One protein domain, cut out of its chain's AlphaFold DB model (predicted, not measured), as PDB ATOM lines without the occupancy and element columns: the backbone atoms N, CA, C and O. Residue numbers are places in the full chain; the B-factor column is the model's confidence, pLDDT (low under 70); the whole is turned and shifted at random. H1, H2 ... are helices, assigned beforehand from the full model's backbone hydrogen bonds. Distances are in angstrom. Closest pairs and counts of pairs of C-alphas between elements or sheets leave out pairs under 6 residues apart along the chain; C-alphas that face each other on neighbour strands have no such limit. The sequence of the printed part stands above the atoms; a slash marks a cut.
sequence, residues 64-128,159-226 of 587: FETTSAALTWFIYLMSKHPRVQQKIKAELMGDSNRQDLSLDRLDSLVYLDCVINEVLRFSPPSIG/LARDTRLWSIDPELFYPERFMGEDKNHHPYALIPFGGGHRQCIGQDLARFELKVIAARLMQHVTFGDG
ATOM      1  N   PHE A  64     137.389 179.413 130.836       73.56
ATOM      2  CA  PHE A  64     137.236 179.114 132.263       73.56
ATOM      3  C   PHE A  64     137.940 177.816 132.670       73.56
ATOM      4  O   PHE A  64     138.748 177.805 133.600       73.56
ATOM      5  N   GLU A  65     137.640 176.714 131.979       71.75
ATOM      6  CA  GLU A  65     138.050 175.379 132.418       71.75
ATOM      7  C   GLU A  65     139.573 175.222 132.346       71.75
ATOM      8  O   GLU A  65     140.205 174.826 133.327       71.75
ATOM      9  N   THR A  66     140.189 175.654 131.243       80.69
ATOM     10  CA  THR A  66     141.642 175.526 131.040       80.69
ATOM     11  C   THR A  66     142.457 176.371 132.025       80.69
ATOM     12  O   THR A  66     143.419 175.870 132.615       80.69
ATOM     13  N   THR A  67     142.053 177.622 132.266       83.56
ATOM     14  CA  THR A  67     142.698 178.515 133.239       83.56
ATOM     15  C   THR A  67     142.539 177.983 134.662       83.56
ATOM     16  O   THR A  67     143.507 177.968 135.426       83.56
ATOM     17  N   SER A  68     141.354 177.476 135.024       77.31
ATOM     18  CA  SER A  68     141.120 176.881 136.346       77.31
ATOM     19  C   SER A  68     141.974 175.627 136.586       77.31
ATOM     20  O   SER A  68     142.556 175.477 137.665       77.31
ATOM     21  N   ALA A  69     142.144 174.777 135.568       78.81
ATOM     22  CA  ALA A  69     142.999 173.596 135.634       78.81
ATOM     23  C   ALA A  69     144.477 173.980 135.812       78.81
ATOM     24  O   ALA A  69     145.158 173.437 136.683       78.81
ATOM     25  N   ALA A  70     144.967 174.968 135.054       86.56
ATOM     26  CA  ALA A  70     146.330 175.478 135.202       86.56
ATOM     27  C   ALA A  70     146.582 176.084 136.597       86.56
ATOM     28  O   ALA A  70     147.621 175.816 137.200       86.56
ATOM     29  N   LEU A  71     145.634 176.849 137.152       89.06
ATOM     30  CA  LEU A  71     145.742 177.385 138.517       89.06
ATOM     31  C   LEU A  71     145.717 176.290 139.583       89.06
ATOM     32  O   LEU A  71     146.438 176.388 140.574       89.06
ATOM     33  N   THR A  72     144.923 175.242 139.378       84.31
ATOM     34  CA  THR A  72     144.885 174.084 140.282       84.31
ATOM     35  C   THR A  72     146.258 173.420 140.357       84.31
ATOM     36  O   THR A  72     146.797 173.229 141.449       84.31
ATOM     37  N   TRP A  73     146.881 173.164 139.202       91.00
ATOM     38  CA  TRP A  73     148.240 172.625 139.145       91.00
ATOM     39  C   TRP A  73     149.284 173.588 139.703       91.00
ATOM     40  O   TRP A  73     150.187 173.148 140.409       91.00
ATOM     41  N   PHE A  74     149.143 174.896 139.467       94.12
ATOM     42  CA  PHE A  74     149.997 175.901 140.099       94.12
ATOM     43  C   PHE A  74     149.947 175.783 141.628       94.12
ATOM     44  O   PHE A  74     150.994 175.659 142.261       94.12
ATOM     45  N   ILE A  75     148.752 175.755 142.227       89.69
ATOM     46  CA  ILE A  75     148.576 175.639 143.683       89.69
ATOM     47  C   ILE A  75     149.203 174.340 144.204       89.69
ATOM     48  O   ILE A  75     149.982 174.372 145.161       89.69
ATOM     49  N   TYR A  76     148.910 173.210 143.554       85.94
ATOM     50  CA  TYR A  76     149.465 171.910 143.925       85.94
ATOM     51  C   TYR A  76     150.999 171.912 143.877       85.94
ATOM     52  O   TYR A  76     151.653 171.575 144.864       85.94
ATOM     53  N   LEU A  77     151.593 172.368 142.775       91.06
ATOM     54  CA  LEU A  77     153.046 172.395 142.604       91.06
ATOM     55  C   LEU A  77     153.703 173.375 143.582       91.06
ATOM     56  O   LEU A  77     154.761 173.079 144.133       91.06
ATOM     57  N   MET A  78     153.067 174.507 143.893       93.81
ATOM     58  CA  MET A  78     153.573 175.416 144.926       93.81
ATOM     59  C   MET A  78     153.555 174.783 146.315       93.81
ATOM     60  O   MET A  78     154.467 175.051 147.100       93.81
ATOM     61  N   SER A  79     152.568 173.931 146.605       86.06
ATOM     62  CA  SER A  79     152.511 173.168 147.855       86.06
ATOM     63  C   SER A  79     153.674 172.171 147.964       86.06
ATOM     64  O   SER A  79     154.330 172.111 149.002       86.06
ATOM     65  N   LYS A  80     153.995 171.463 146.871       82.38
ATOM     66  CA  LYS A  80     155.045 170.430 146.806       82.38
ATOM     67  C   LYS A  80     156.460 170.983 146.662       82.38
ATOM     68  O   LYS A  80     157.427 170.297 146.989       82.38
ATOM     69  N   HIS A  81     156.604 172.230 146.215       87.62
ATOM     70  CA  HIS A  81     157.902 172.865 146.000       87.62
ATOM     71  C   HIS A  81     158.054 174.169 146.806       87.62
ATOM     72  O   HIS A  81     158.130 175.255 146.216       87.62
ATOM     73  N   PRO A  82     158.203 174.096 148.149       83.25
ATOM     74  CA  PRO A  82     158.364 175.275 149.007       83.25
ATOM     75  C   PRO A  82     159.495 176.208 148.566       83.25
ATOM     76  O   PRO A  82     159.363 177.428 148.646       83.25
ATOM     77  N   ARG A  83     160.589 175.645 148.032       92.38
ATOM     78  CA  ARG A  83     161.722 176.403 147.472       92.38
ATOM     79  C   ARG A  83     161.286 177.355 146.355       92.38
ATOM     80  O   ARG A  83     161.742 178.494 146.310       92.38
ATOM     81  N   VAL A  84     160.435 176.883 145.445       95.31
ATOM     82  CA  VAL A  84     159.923 177.676 144.318       95.31
ATOM     83  C   VAL A  84     158.971 178.743 144.843       95.31
ATOM     84  O   VAL A  84     159.118 179.921 144.531       95.31
ATOM     85  N   GLN A  85     158.059 178.356 145.731       91.38
ATOM     86  CA  GLN A  85     157.096 179.274 146.326       91.38
ATOM     87  C   GLN A  85     157.764 180.432 147.088       91.38
ATOM     88  O   GLN A  85     157.366 181.586 146.949       91.38
ATOM     89  N   GLN A  86     158.812 180.144 147.864       86.12
ATOM     90  CA  GLN A  86     159.590 181.159 148.580       86.12
ATOM     91  C   GLN A  86     160.251 182.155 147.624       86.12
ATOM     92  O   GLN A  86     160.280 183.347 147.922       86.12
ATOM     93  N   LYS A  87     160.738 181.698 146.466       93.75
ATOM     94  CA  LYS A  87     161.318 182.576 145.442       93.75
ATOM     95  C   LYS A  87     160.276 183.491 144.799       93.75
ATOM     96  O   LYS A  87     160.551 184.678 144.666       93.75
ATOM     97  N   ILE A  88     159.073 182.989 144.500       93.75
ATOM     98  CA  ILE A  88     157.959 183.836 144.025       93.75
ATOM     99  C   ILE A  88     157.621 184.897 145.075       93.75
ATOM    100  O   ILE A  88     157.489 186.077 144.761       93.75
ATOM    101  N   LYS A  89     157.522 184.503 146.350       88.31
ATOM    102  CA  LYS A  89     157.250 185.447 147.441       88.31
ATOM    103  C   LYS A  89     158.354 186.489 147.588       88.31
ATOM    104  O   LYS A  89     158.043 187.657 147.782       88.31
ATOM    105  N   ALA A  90     159.621 186.096 147.476       89.12
ATOM    106  CA  ALA A  90     160.741 187.031 147.508       89.12
ATOM    107  C   ALA A  90     160.680 188.029 146.340       89.12
ATOM    108  O   ALA A  90     160.835 189.228 146.564       89.12
ATOM    109  N   GLU A  91     160.376 187.556 145.127       91.38
ATOM    110  CA  GLU A  91     160.182 188.403 143.945       91.38
ATOM    111  C   GLU A  91     159.036 189.408 144.139       91.38
ATOM    112  O   GLU A  91     159.179 190.592 143.824       91.38
ATOM    113  N   LEU A  92     157.922 188.974 144.734       86.19
ATOM    114  CA  LEU A  92     156.776 189.834 145.036       86.19
ATOM    115  C   LEU A  92     157.072 190.866 146.139       86.19
ATOM    116  O   LEU A  92     156.538 191.972 146.079       86.19
ATOM    117  N   MET A  93     157.915 190.525 147.119       73.44
ATOM    118  CA  MET A  93     158.205 191.325 148.323       73.44
ATOM    119  C   MET A  93     159.381 192.299 148.180       73.44
ATOM    120  O   MET A  93     159.592 193.109 149.081       73.44
ATOM    121  N   GLY A  94     160.150 192.218 147.091       63.91
ATOM    122  CA  GLY A  94     161.349 193.032 146.863       63.91
ATOM    123  C   GLY A  94     161.115 194.542 146.710       63.91
ATOM    124  O   GLY A  94     162.090 195.285 146.721       63.91
ATOM    125  N   ASP A  95     159.861 194.997 146.615       57.16
ATOM    126  CA  ASP A  95     159.495 196.406 146.435       57.16
ATOM    127  C   ASP A  95     158.556 196.918 147.538       57.16
ATOM    128  O   ASP A  95     157.712 196.190 148.070       57.16
ATOM    129  N   SER A  96     158.678 198.204 147.878       53.31
ATOM    130  CA  SER A  96     158.034 198.839 149.041       53.31
ATOM    131  C   SER A  96     156.499 198.916 148.996       53.31
ATOM    132  O   SER A  96     155.896 199.354 149.976       53.31
ATOM    133  N   ASN A  97     155.847 198.475 147.914       57.12
ATOM    134  CA  ASN A  97     154.397 198.580 147.743       57.12
ATOM    135  C   ASN A  97     153.729 197.208 147.517       57.12
ATOM    136  O   ASN A  97     153.437 196.802 146.397       57.12
ATOM    137  N   ARG A  98     153.466 196.485 148.615       57.97
ATOM    138  CA  ARG A  98     152.955 195.093 148.620       57.97
ATOM    139  C   ARG A  98     151.570 194.881 147.989       57.97
ATOM    140  O   ARG A  98     151.165 193.734 147.839       57.97
ATOM    141  N   GLN A  99     150.817 195.939 147.683       59.50
ATOM    142  CA  GLN A  99     149.416 195.838 147.236       59.50
ATOM    143  C   GLN A  99     149.208 196.100 145.737       59.50
ATOM    144  O   GLN A  99     148.164 195.708 145.200       59.50
ATOM    145  N   ASP A 100     150.184 196.710 145.064       69.25
ATOM    146  CA  ASP A 100     150.062 197.109 143.664       69.25
ATOM    147  C   ASP A 100     150.386 195.942 142.708       69.25
ATOM    148  O   ASP A 100     151.397 195.258 142.861       69.25
ATOM    149  N   LEU A 101     149.499 195.708 141.737       81.12
ATOM    150  CA  LEU A 101     149.682 194.796 140.597       81.12
ATOM    151  C   LEU A 101     149.370 195.554 139.300       81.12
ATOM    152  O   LEU A 101     148.556 195.118 138.485       81.12
ATOM    153  N   SER A 102     149.977 196.727 139.139       84.75
ATOM    154  CA  SER A 102     150.019 197.438 137.865       84.75
ATOM    155  C   SER A 102     150.616 196.558 136.756       84.75
ATOM    156  O   SER A 102     151.312 195.576 137.028       84.75
ATOM    157  N   LEU A 103     150.341 196.899 135.492       82.44
ATOM    158  CA  LEU A 103     150.870 196.154 134.342       82.44
ATOM    159  C   LEU A 103     152.404 196.112 134.361       82.44
ATOM    160  O   LEU A 103     152.973 195.027 134.301       82.44
ATOM    161  N   ASP A 104     153.052 197.257 134.598       84.44
ATOM    162  CA  ASP A 104     154.512 197.348 134.727       84.44
ATOM    163  C   ASP A 104     155.048 196.436 135.842       84.44
ATOM    164  O   ASP A 104     156.101 195.803 135.709       84.44
ATOM    165  N   ARG A 105     154.306 196.325 136.955       85.12
ATOM    166  CA  ARG A 105     154.687 195.425 138.042       85.12
ATOM    167  C   ARG A 105     154.553 193.969 137.624       85.12
ATOM    168  O   ARG A 105     155.477 193.205 137.892       85.12
ATOM    169  N   LEU A 106     153.452 193.580 136.983       87.75
ATOM    170  CA  LEU A 106     153.275 192.218 136.480       87.75
ATOM    171  C   LEU A 106     154.397 191.862 135.505       87.75
ATOM    172  O   LEU A 106     155.009 190.811 135.668       87.75
ATOM    173  N   ASP A 107     154.746 192.748 134.576       87.56
ATOM    174  CA  ASP A 107     155.826 192.532 133.606       87.56
ATOM    175  C   ASP A 107     157.195 192.313 134.271       87.56
ATOM    176  O   ASP A 107     158.019 191.561 133.753       87.56
ATOM    177  N   SER A 108     157.423 192.877 135.461       89.81
ATOM    178  CA  SER A 108     158.663 192.669 136.225       89.81
ATOM    179  C   SER A 108     158.781 191.304 136.933       89.81
ATOM    180  O   SER A 108     159.867 190.965 137.402       89.81
ATOM    181  N   LEU A 109     157.702 190.510 137.032       92.56
ATOM    182  CA  LEU A 109     157.680 189.219 137.747       92.56
ATOM    183  C   LEU A 109     158.206 188.062 136.875       92.56
ATOM    184  O   LEU A 109     157.457 187.169 136.466       92.56
ATOM    185  N   VAL A 110     159.502 188.099 136.565       94.38
ATOM    186  CA  VAL A 110     160.168 187.173 135.631       94.38
ATOM    187  C   VAL A 110     160.205 185.733 136.160       94.38
ATOM    188  O   VAL A 110     160.059 184.774 135.396       94.38
ATOM    189  N   TYR A 111     160.406 185.539 137.462       96.69
ATOM    190  CA  TYR A 111     160.403 184.215 138.079       96.69
ATOM    191  C   TYR A 111     159.002 183.614 138.096       96.69
ATOM    192  O   TYR A 111     158.855 182.435 137.770       96.69
ATOM    193  N   LEU A 112     157.969 184.409 138.381       96.38
ATOM    194  CA  LEU A 112     156.586 183.956 138.255       96.38
ATOM    195  C   LEU A 112     156.253 183.498 136.823       96.38
ATOM    196  O   LEU A 112     155.609 182.462 136.668       96.38
ATOM    197  N   ASP A 113     156.744 184.185 135.785       95.88
ATOM    198  CA  ASP A 113     156.585 183.727 134.394       95.88
ATOM    199  C   ASP A 113     157.241 182.366 134.150       95.88
ATOM    200  O   ASP A 113     156.658 181.487 133.510       95.88
ATOM    201  N   CYS A 114     158.445 182.165 134.687       97.00
ATOM    202  CA  CYS A 114     159.143 180.885 134.595       97.00
ATOM    203  C   CYS A 114     158.351 179.768 135.286       97.00
ATOM    204  O   CYS A 114     158.258 178.663 134.758       97.00
ATOM    205  N   VAL A 115     157.734 180.061 136.433       97.94
ATOM    206  CA  VAL A 115     156.882 179.105 137.150       97.94
ATOM    207  C   VAL A 115     155.624 178.783 136.354       97.94
ATOM    208  O   VAL A 115     155.298 177.609 136.219       97.94
ATOM    209  N   ILE A 116     154.935 179.776 135.791       97.12
ATOM    210  CA  ILE A 116     153.731 179.546 134.975       97.12
ATOM    211  C   ILE A 116     154.072 178.705 133.740       97.12
ATOM    212  O   ILE A 116     153.349 177.762 133.422       97.12
ATOM    213  N   ASN A 117     155.191 178.993 133.073       95.50
ATOM    214  CA  ASN A 117     155.658 178.182 131.949       95.50
ATOM    215  C   ASN A 117     155.984 176.746 132.373       95.50
ATOM    216  O   ASN A 117     155.619 175.814 131.658       95.50
ATOM    217  N   GLU A 118     156.601 176.552 133.540       96.94
ATOM    218  CA  GLU A 118     156.895 175.211 134.049       96.94
ATOM    219  C   GLU A 118     155.623 174.464 134.452       96.94
ATOM    220  O   GLU A 118     155.520 173.278 134.171       96.94
ATOM    221  N   VAL A 119     154.622 175.135 135.030       96.50
ATOM    222  CA  VAL A 119     153.309 174.533 135.318       96.50
ATOM    223  C   VAL A 119     152.655 174.049 134.027       96.50
ATOM    224  O   VAL A 119     152.226 172.903 133.959       96.50
ATOM    225  N   LEU A 120     152.636 174.880 132.984       94.44
ATOM    226  CA  LEU A 120     152.051 174.515 131.693       94.44
ATOM    227  C   LEU A 120     152.857 173.436 130.952       94.44
ATOM    228  O   LEU A 120     152.275 172.678 130.183       94.44
ATOM    229  N   ARG A 121     154.176 173.350 131.166       94.56
ATOM    230  CA  ARG A 121     155.019 172.258 130.650       94.56
ATOM    231  C   ARG A 121     154.731 170.954 131.389       94.56
ATOM    232  O   ARG A 121     154.544 169.910 130.770       94.56
ATOM    233  N   PHE A 122     154.729 171.024 132.716       91.19
ATOM    234  CA  PHE A 122     154.631 169.869 133.596       91.19
ATOM    235  C   PHE A 122     153.221 169.282 133.580       91.19
ATOM    236  O   PHE A 122     153.065 168.071 133.480       91.19
ATOM    237  N   SER A 123     152.185 170.115 133.606       87.88
ATOM    238  CA  SER A 123     150.795 169.677 133.525       87.88
ATOM    239  C   SER A 123     149.978 170.609 132.625       87.88
ATOM    240  O   SER A 123     149.309 171.532 133.103       87.88
ATOM    241  N   PRO A 124     150.055 170.425 131.294       85.25
ATOM    242  CA  PRO A 124     149.285 171.240 130.368       85.25
ATOM    243  C   PRO A 124     147.783 170.939 130.526       85.25
ATOM    244  O   PRO A 124     147.401 169.768 130.521       85.25
ATOM    245  N   PRO A 125     146.904 171.963 130.588       80.94
ATOM    246  CA  PRO A 125     145.451 171.759 130.662       80.94
ATOM    247  C   PRO A 125     144.873 170.928 129.508       80.94
ATOM    248  O   PRO A 125     143.832 170.298 129.650       80.94
ATOM    249  N   SER A 126     145.553 170.923 128.361       80.44
ATOM    250  CA  SER A 126     145.255 170.058 127.225       80.44
ATOM    251  C   SER A 126     146.448 169.148 126.954       80.44
ATOM    252  O   SER A 126     147.571 169.619 126.794       80.44
ATOM    253  N   ILE A 127     146.218 167.837 126.882       81.81
ATOM    254  CA  ILE A 127     147.291 166.849 126.690       81.81
ATOM    255  C   ILE A 127     147.828 166.794 125.250       81.81
ATOM    256  O   ILE A 127     148.922 166.275 125.022       81.81
ATOM    257  N   GLY A 128     147.094 167.351 124.284       85.12
ATOM    258  CA  GLY A 128     147.442 167.344 122.868       85.12
ATOM    259  C   GLY A 128     146.311 167.851 121.980       85.12
ATOM    260  O   GLY A 128     145.237 168.227 122.450       85.12
ATOM    261  N   LEU A 159     155.603 165.937 124.186       88.94
ATOM    262  CA  LEU A 159     156.638 166.856 123.688       88.94
ATOM    263  C   LEU A 159     157.299 167.643 124.829       88.94
ATOM    264  O   LEU A 159     158.520 167.779 124.873       88.94
ATOM    265  N   ALA A 160     156.499 168.081 125.802       89.88
ATOM    266  CA  ALA A 160     156.960 168.771 127.003       89.88
ATOM    267  C   ALA A 160     157.827 167.900 127.936       89.88
ATOM    268  O   ALA A 160     158.448 168.434 128.862       89.88
ATOM    269  N   ARG A 161     157.886 166.583 127.685       90.44
ATOM    270  CA  ARG A 161     158.668 165.589 128.435       90.44
ATOM    271  C   ARG A 161     159.738 164.866 127.628       90.44
ATOM    272  O   ARG A 161     160.408 163.974 128.137       90.44
ATOM    273  N   ASP A 162     159.918 165.235 126.369       90.19
ATOM    274  CA  ASP A 162     160.877 164.558 125.515       90.19
ATOM    275  C   ASP A 162     162.310 164.922 125.921       90.19
ATOM    276  O   ASP A 162     162.755 166.056 125.731       90.19
ATOM    277  N   THR A 163     163.062 163.955 126.445       92.06
ATOM    278  CA  THR A 163     164.452 164.151 126.891       92.06
ATOM    279  C   THR A 163     165.403 164.548 125.757       92.06
ATOM    280  O   THR A 163     166.540 164.925 126.014       92.06
ATOM    281  N   ARG A 164     164.975 164.464 124.490       91.62
ATOM    282  CA  ARG A 164     165.734 164.973 123.335       91.62
ATOM    283  C   ARG A 164     165.607 166.488 123.170       91.62
ATOM    284  O   ARG A 164     166.407 167.079 122.451       91.62
ATOM    285  N   LEU A 165     164.582 167.095 123.770       90.19
ATOM    286  CA  LEU A 165     164.245 168.517 123.636       90.19
ATOM    287  C   LEU A 165     164.591 169.345 124.883       90.19
ATOM    288  O   LEU A 165     164.580 170.573 124.797       90.19
ATOM    289  N   TRP A 166     164.902 168.688 126.003       91.62
ATOM    290  CA  TRP A 166     165.225 169.312 127.287       91.62
ATOM    291  C   TRP A 166     166.571 168.803 127.803       91.62
ATOM    292  O   TRP A 166     166.799 167.595 127.842       91.62
ATOM    293  N   SER A 167     167.452 169.718 128.210       90.06
ATOM    294  CA  SER A 167     168.772 169.380 128.765       90.06
ATOM    295  C   SER A 167     168.667 168.975 130.236       90.06
ATOM    296  O   SER A 167     169.422 168.127 130.708       90.06
ATOM    297  N   ILE A 168     167.708 169.567 130.956       90.50
ATOM    298  CA  ILE A 168     167.371 169.230 132.340       90.50
ATOM    299  C   ILE A 168     166.240 168.205 132.333       90.50
ATOM    300  O   ILE A 168     165.251 168.398 131.622       90.50
ATOM    301  N   ASP A 169     166.354 167.177 133.183       90.31
ATOM    302  CA  ASP A 169     165.354 166.112 133.331       90.31
ATOM    303  C   ASP A 169     163.919 166.689 133.337       90.31
ATOM    304  O   ASP A 169     163.576 167.508 134.204       90.31
ATOM    305  N   PRO A 170     163.090 166.351 132.333       88.44
ATOM    306  CA  PRO A 170     161.750 166.900 132.212       88.44
ATOM    307  C   PRO A 170     160.790 166.419 133.305       88.44
ATOM    308  O   PRO A 170     159.776 167.090 133.523       88.44
ATOM    309  N   GLU A 171     161.095 165.326 134.005       88.56
ATOM    310  CA  GLU A 171     160.294 164.841 135.138       88.56
ATOM    311  C   GLU A 171     160.558 165.640 136.425       88.56
ATOM    312  O   GLU A 171     159.798 165.553 137.390       88.56
ATOM    313  N   LEU A 172     161.588 166.495 136.443       92.00
ATOM    314  CA  LEU A 172     161.816 167.443 137.531       92.00
ATOM    315  C   LEU A 172     161.042 168.742 137.289       92.00
ATOM    316  O   LEU A 172     161.259 169.442 136.294       92.00
ATOM    317  N   PHE A 173     160.189 169.119 138.247       94.19
ATOM    318  CA  PHE A 173     159.586 170.452 138.276       94.19
ATOM    319  C   PHE A 173     160.652 171.496 138.652       94.19
ATOM    320  O   PHE A 173     161.019 171.655 139.821       94.19
ATOM    321  N   TYR A 174     161.184 172.189 137.644       95.06
ATOM    322  CA  TYR A 174     162.340 173.075 137.777       95.06
ATOM    323  C   TYR A 174     162.157 174.370 136.965       95.06
ATOM    324  O   TYR A 174     162.683 174.491 135.857       95.06
ATOM    325  N   PRO A 175     161.445 175.376 137.511       96.94
ATOM    326  CA  PRO A 175     161.164 176.634 136.813       96.94
ATOM    327  C   PRO A 175     162.400 177.392 136.328       96.94
ATOM    328  O   PRO A 175     162.362 178.055 135.293       96.94
ATOM    329  N   GLU A 176     163.527 177.282 137.035       95.44
ATOM    330  CA  GLU A 176     164.779 177.934 136.648       95.44
ATOM    331  C   GLU A 176     165.325 177.477 135.282       95.44
ATOM    332  O   GLU A 176     166.189 178.163 134.727       95.44
ATOM    333  N   ARG A 177     164.804 176.386 134.694       93.44
ATOM    334  CA  ARG A 177     165.168 175.948 133.336       93.44
ATOM    335  C   ARG A 177     164.973 177.054 132.294       93.44
ATOM    336  O   ARG A 177     165.802 177.204 131.402       93.44
ATOM    337  N   PHE A 178     163.952 177.895 132.470       94.06
ATOM    338  CA  PHE A 178     163.640 179.008 131.567       94.06
ATOM    339  C   PHE A 178     164.539 180.240 131.754       94.06
ATOM    340  O   PHE A 178     164.483 181.175 130.956       94.06
ATOM    341  N   MET A 179     165.392 180.250 132.780       91.12
ATOM    342  CA  MET A 179     166.384 181.304 133.011       91.12
ATOM    343  C   MET A 179     167.802 180.892 132.597       91.12
ATOM    344  O   MET A 179     168.638 181.766 132.371       91.12
ATOM    345  N   GLY A 180     168.070 179.585 132.511       84.81
ATOM    346  CA  GLY A 180     169.400 179.013 132.305       84.81
ATOM    347  C   GLY A 180     169.507 178.165 131.040       84.81
ATOM    348  O   GLY A 180     169.284 178.655 129.933       84.81
ATOM    349  N   GLU A 181     169.889 176.899 131.216       77.44
ATOM    350  CA  GLU A 181     170.313 175.992 130.138       77.44
ATOM    351  C   GLU A 181     169.233 175.741 129.073       77.44
ATOM    352  O   GLU A 181     169.547 175.734 127.886       77.44
ATOM    353  N   ASP A 182     167.959 175.654 129.468       87.44
ATOM    354  CA  ASP A 182     166.837 175.404 128.549       87.44
ATOM    355  C   ASP A 182     166.091 176.688 128.136       87.44
ATOM    356  O   ASP A 182     164.999 176.636 127.562       87.44
ATOM    357  N   LYS A 183     166.661 177.876 128.382       84.94
ATOM    358  CA  LYS A 183     166.042 179.148 127.969       84.94
ATOM    359  C   LYS A 183     165.766 179.197 126.461       84.94
ATOM    360  O   LYS A 183     164.759 179.761 126.045       84.94
ATOM    361  N   ASN A 184     166.634 178.571 125.664       85.50
ATOM    362  CA  ASN A 184     166.532 178.484 124.204       85.50
ATOM    363  C   ASN A 184     166.103 177.080 123.736       85.50
ATOM    364  O   ASN A 184     166.620 176.577 122.738       85.50
ATOM    365  N   HIS A 185     165.201 176.430 124.477       87.44
ATOM    366  CA  HIS A 185     164.607 175.152 124.084       87.44
ATOM    367  C   HIS A 185     163.971 175.222 122.688       87.44
ATOM    368  O   HIS A 185     163.626 176.292 122.175       87.44
ATOM    369  N   HIS A 186     163.795 174.058 122.062       89.56
ATOM    370  CA  HIS A 186     163.171 173.984 120.746       89.56
ATOM    371  C   HIS A 186     161.763 174.626 120.779       89.56
ATOM    372  O   HIS A 186     160.988 174.297 121.677       89.56
ATOM    373  N   PRO A 187     161.366 175.470 119.803       85.81
ATOM    374  CA  PRO A 187     160.096 176.212 119.851       85.81
ATOM    375  C   PRO A 187     158.830 175.351 119.991       85.81
ATOM    376  O   PRO A 187     157.804 175.826 120.461       85.81
ATOM    377  N   TYR A 188     158.905 174.081 119.586       88.81
ATOM    378  CA  TYR A 188     157.812 173.106 119.709       88.81
ATOM    379  C   TYR A 188     157.964 172.139 120.896       88.81
ATOM    380  O   TYR A 188     157.192 171.191 121.007       88.81
ATOM    381  N   ALA A 189     158.943 172.358 121.780       90.31
ATOM    382  CA  ALA A 189     159.077 171.606 123.029       90.31
ATOM    383  C   ALA A 189     158.027 172.028 124.071       90.31
ATOM    384  O   ALA A 189     157.661 171.229 124.926       90.31
ATOM    385  N   LEU A 190     157.513 173.262 123.989       91.75
ATOM    386  CA  LEU A 190     156.474 173.783 124.877       91.75
ATOM    387  C   LEU A 190     155.398 174.531 124.080       91.75
ATOM    388  O   LEU A 190     155.546 175.706 123.761       91.75
ATOM    389  N   ILE A 191     154.287 173.852 123.794       92.44
ATOM    390  CA  ILE A 191     153.150 174.400 123.028       92.44
ATOM    391  C   ILE A 191     151.801 174.175 123.735       92.44
ATOM    392  O   ILE A 191     150.880 173.612 123.145       92.44
ATOM    393  N   PRO A 192     151.633 174.630 124.991       88.50
ATOM    394  CA  PRO A 192     150.412 174.387 125.772       88.50
ATOM    395  C   PRO A 192     149.177 175.098 125.192       88.50
ATOM    396  O   PRO A 192     148.046 174.757 125.520       88.50
ATOM    397  N   PHE A 193     149.398 176.062 124.299       90.50
ATOM    398  CA  PHE A 193     148.374 176.796 123.557       90.50
ATOM    399  C   PHE A 193     148.315 176.378 122.075       90.50
ATOM    400  O   PHE A 193     147.690 177.053 121.257       90.50
ATOM    401  N   GLY A 194     148.966 175.271 121.705       88.38
ATOM    402  CA  GLY A 194     149.193 174.881 120.315       88.38
ATOM    403  C   GLY A 194     150.299 175.699 119.639       88.38
ATOM    404  O   GLY A 194     150.960 176.524 120.262       88.38
ATOM    405  N   GLY A 195     150.517 175.441 118.349       85.38
ATOM    406  CA  GLY A 195     151.539 176.114 117.548       85.38
ATOM    407  C   GLY A 195     151.089 176.376 116.108       85.38
ATOM    408  O   GLY A 195     150.102 175.811 115.628       85.38
ATOM    409  N   GLY A 196     151.821 177.248 115.412       85.12
ATOM    410  CA  GLY A 196     151.528 177.649 114.033       85.12
ATOM    411  C   GLY A 196     150.260 178.504 113.894       85.12
ATOM    412  O   GLY A 196     149.792 179.133 114.839       85.12
ATOM    413  N   HIS A 197     149.663 178.518 112.699       81.00
ATOM    414  CA  HIS A 197     148.513 179.380 112.364       81.00
ATOM    415  C   HIS A 197     147.202 179.049 113.104       81.00
ATOM    416  O   HIS A 197     146.208 179.757 112.942       81.00
ATOM    417  N   ARG A 198     147.165 177.955 113.872       82.56
ATOM    418  CA  ARG A 198     145.995 177.484 114.634       82.56
ATOM    419  C   ARG A 198     146.273 177.437 116.142       82.56
ATOM    420  O   ARG A 198     145.691 176.607 116.836       82.56
ATOM    421  N   GLN A 199     147.183 178.283 116.624       85.88
ATOM    422  CA  GLN A 199     147.405 178.487 118.056       85.88
ATOM    423  C   GLN A 199     146.198 179.163 118.726       85.88
ATOM    424  O   GLN A 199     145.369 179.791 118.061       85.88
ATOM    425  N   CYS A 200     146.092 179.009 120.043       87.69
ATOM    426  CA  CYS A 200     145.000 179.535 120.849       87.69
ATOM    427  C   CYS A 200     144.897 181.059 120.715       87.69
ATOM    428  O   CYS A 200     145.843 181.786 121.010       87.69
ATOM    429  N   ILE A 201     143.713 181.544 120.337       87.38
ATOM    430  CA  ILE A 201     143.423 182.981 120.258       87.38
ATOM    431  C   ILE A 201     143.419 183.661 121.639       87.38
ATOM    432  O   ILE A 201     143.662 184.857 121.735       87.38
ATOM    433  N   GLY A 202     143.154 182.900 122.707       84.81
ATOM    434  CA  GLY A 202     143.058 183.398 124.082       84.81
ATOM    435  C   GLY A 202     144.354 183.314 124.889       84.81
ATOM    436  O   GLY A 202     144.320 183.560 126.090       84.81
ATOM    437  N   GLN A 203     145.485 182.949 124.274       88.75
ATOM    438  CA  GLN A 203     146.737 182.691 124.994       88.75
ATOM    439  C   GLN A 203     147.195 183.879 125.851       88.75
ATOM    440  O   GLN A 203     147.580 183.681 127.004       88.75
ATOM    441  N   ASP A 204     147.162 185.094 125.306       89.12
ATOM    442  CA  ASP A 204     147.650 186.279 126.018       89.12
ATOM    443  C   ASP A 204     146.757 186.616 127.218       89.12
ATOM    444  O   ASP A 204     147.260 186.890 128.308       89.12
ATOM    445  N   LEU A 205     145.435 186.497 127.045       85.62
ATOM    446  CA  LEU A 205     144.469 186.672 128.128       85.62
ATOM    447  C   LEU A 205     144.668 185.616 129.221       85.62
ATOM    448  O   LEU A 205     144.782 185.970 130.389       85.62
ATOM    449  N   ALA A 206     144.786 184.339 128.850       85.69
ATOM    450  CA  ALA A 206     144.992 183.256 129.807       85.69
ATOM    451  C   ALA A 206     146.294 183.446 130.601       85.69
ATOM    452  O   ALA A 206     146.308 183.320 131.823       85.69
ATOM    453  N   ARG A 207     147.399 183.804 129.936       91.44
ATOM    454  CA  ARG A 207     148.677 184.080 130.613       91.44
ATOM    455  C   ARG A 207     148.568 185.259 131.573       91.44
ATOM    456  O   ARG A 207     149.084 185.173 132.685       91.44
ATOM    457  N   PHE A 208     147.876 186.320 131.169       89.00
ATOM    458  CA  PHE A 208     147.612 187.467 132.028       89.00
ATOM    459  C   PHE A 208     146.785 187.080 133.263       89.00
ATOM    460  O   PHE A 208     147.198 187.367 134.387       89.00
ATOM    461  N   GLU A 209     145.669 186.371 133.081       88.88
ATOM    462  CA  GLU A 209     144.812 185.889 134.171       88.88
ATOM    463  C   GLU A 209     145.584 184.997 135.147       88.88
ATOM    464  O   GLU A 209     145.563 185.243 136.356       88.88
ATOM    465  N   LEU A 210     146.323 184.011 134.626       91.69
ATOM    466  CA  LEU A 210     147.172 183.127 135.426       91.69
ATOM    467  C   LEU A 210     148.158 183.929 136.268       91.69
ATOM    468  O   LEU A 210     148.281 183.683 137.467       91.69
ATOM    469  N   LYS A 211     148.830 184.910 135.663       93.38
ATOM    470  CA  LYS A 211     149.845 185.721 136.332       93.38
ATOM    471  C   LYS A 211     149.254 186.606 137.421       93.38
ATOM    472  O   LYS A 211     149.773 186.616 138.536       93.38
ATOM    473  N   VAL A 212     148.144 187.289 137.142       90.19
ATOM    474  CA  VAL A 212     147.446 188.134 138.123       90.19
ATOM    475  C   VAL A 212     146.955 187.303 139.303       90.19
ATOM    476  O   VAL A 212     147.204 187.659 140.459       90.19
ATOM    477  N   ILE A 213     146.275 186.188 139.030       89.31
ATOM    478  CA  ILE A 213     145.692 185.345 140.075       89.31
ATOM    479  C   ILE A 213     146.800 184.685 140.897       89.31
ATOM    480  O   ILE A 213     146.758 184.755 142.123       89.31
ATOM    481  N   ALA A 214     147.825 184.120 140.257       92.38
ATOM    482  CA  ALA A 214     148.965 183.523 140.949       92.38
ATOM    483  C   ALA A 214     149.704 184.544 141.828       92.38
ATOM    484  O   ALA A 214     150.006 184.247 142.985       92.38
ATOM    485  N   ALA A 215     149.938 185.764 141.329       90.44
ATOM    486  CA  ALA A 215     150.559 186.834 142.106       90.44
ATOM    487  C   ALA A 215     149.714 187.205 143.336       90.44
ATOM    488  O   ALA A 215     150.245 187.258 144.449       90.44
ATOM    489  N   ARG A 216     148.395 187.392 143.173       85.44
ATOM    490  CA  ARG A 216     147.475 187.672 144.291       85.44
ATOM    491  C   ARG A 216     147.450 186.535 145.307       85.44
ATOM    492  O   ARG A 216     147.565 186.787 146.504       85.44
ATOM    493  N   LEU A 217     147.349 185.291 144.848       84.75
ATOM    494  CA  LEU A 217     147.399 184.124 145.726       84.75
ATOM    495  C   LEU A 217     148.701 184.108 146.527       84.75
ATOM    496  O   LEU A 217     148.666 183.920 147.736       84.75
ATOM    497  N   MET A 218     149.840 184.389 145.898       86.88
ATOM    498  CA  MET A 218     151.137 184.327 146.573       86.88
ATOM    499  C   MET A 218     151.427 185.497 147.514       86.88
ATOM    500  O   MET A 218     152.173 185.315 148.482       86.88
ATOM    501  N   GLN A 219     150.784 186.649 147.305       80.25
ATOM    502  CA  GLN A 219     150.778 187.764 148.257       80.25
ATOM    503  C   GLN A 219     150.044 187.417 149.561       80.25
ATOM    504  O   GLN A 219     150.449 187.878 150.628       80.25
ATOM    505  N   HIS A 220     148.979 186.610 149.492       73.81
ATOM    506  CA  HIS A 220     148.054 186.410 150.615       73.81
ATOM    507  C   HIS A 220     148.075 185.007 151.227       73.81
ATOM    508  O   HIS A 220     147.665 184.836 152.372       73.81
ATOM    509  N   VAL A 221     148.560 184.007 150.494       74.38
ATOM    510  CA  VAL A 221     148.482 182.592 150.864       74.38
ATOM    511  C   VAL A 221     149.869 181.969 150.789       74.38
ATOM    512  O   VAL A 221     150.655 182.257 149.887       74.38
ATOM    513  N   THR A 222     150.210 181.131 151.765       77.50
ATOM    514  CA  THR A 222     151.339 180.196 151.670       77.50
ATOM    515  C   THR A 222     150.751 178.806 151.499       77.50
ATOM    516  O   THR A 222     149.997 178.360 152.359       77.50
ATOM    517  N   PHE A 223     151.079 178.130 150.404       78.50
ATOM    518  CA  PHE A 223     150.657 176.754 150.177       78.50
ATOM    519  C   PHE A 223     151.629 175.816 150.892       78.50
ATOM    520  O   PHE A 223     152.839 175.917 150.719       78.50
ATOM    521  N   GLY A 224     151.127 174.917 151.724       63.62
ATOM    522  CA  GLY A 224     151.914 173.800 152.233       63.62
ATOM    523  C   GLY A 224     151.429 172.526 151.567       63.62
ATOM    524  O   GLY A 224     150.226 172.371 151.377       63.62
ATOM    525  N   ASP A 225     152.335 171.598 151.267       55.09
ATOM    526  CA  ASP A 225     151.977 170.179 151.109       55.09
ATOM    527  C   ASP A 225     151.469 169.574 152.428       55.09
ATOM    528  O   ASP A 225     151.012 168.433 152.459       55.09
ATOM    529  N   GLY A 226     151.578 170.367 153.501       48.34
ATOM    530  CA  GLY A 226     151.250 170.017 154.859       48.34
ATOM    531  C   GLY A 226     152.362 169.225 155.564       48.34
ATOM    532  O   GLY A 226     152.205 168.775 156.694       48.34
TER     533      GLY A 226
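What this domain is: This is residues 64 to 128 and 159 to 226 of the 587 residues of the protein "Hypothetical protein" of Rotaria sordida (UniProt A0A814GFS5). A compact, rounded body is built round one helix, H4, through its middle; H1 and H6 cross it on one side, short H5 packs on the opposite side, and H2 packs near its beginning. Long loops, residues 159 to 174 and 179 to 202, make much of the end away from H2. The printed part has 133 residues with six named helices, H1 to H6 in order, and no named strand: all helix, the packing mostly crossed, at large tilts. The radius of gyration of the C-alphas is 14.7 A and the spans are 42 by 31 by 27 A.

How they stand to each other: H1, residues 64 to 80, and H2, residues 82 to 93, touch only at the corner, and only just, with 3 pairs of C-alphas within 8 A, the closest Met 78 and Gln 85 at 5.4 A. The hub is H4, residues 110 to 122. Its closest C-alphas to H1 are Val 119 and Phe 74, 6.0 A, about perpendicular at 76 degrees. H4 touches H2 at Leu 112 and Ile 88, C-alphas 5.9 A apart, opposite ways at a shallow tilt of 34 degrees, only just short of steep. H5, residues 175 to 178, touches H4, closest C-alphas Pro 175 and Val 115, 5.0 A. H6, residues 203 to 220, touches H4, closest C-alphas Lys 211 and Leu 112, 7.2 A. H6 touches H1, closest C-alphas Ala 206 and Thr 67, 6.3 A, the same way at a steep tilt of 41 degrees. H3, residues 103 to 107, is close to H6 but not clearly touching, with C-alphas 106 and 212 7.3 A apart. Every O i to N i+4 pair is within hydrogen-bond range in H1, H2, H3, H4 and H6; H5 is too short for one.

Where its parts are: H1 begins at C-alpha 64 (137.236, 179.114, 132.263) and is 24.6 A long; H2 is 16.1 A, H4 18.3 A. H6, 25.9 A, ends at C-alpha 220 (148.054, 186.410, 150.615).

The domain as a whole: The C-alphas of His 197 and Gly 226, 43.6 A, are farthest apart. Residues 129 to 158 are not printed; C-alphas 128 and 159 are 9.2 A apart across the cut. The link H5 to H6 is long. Residues 94 to 100 and 224 to 226 have pLDDT under 70.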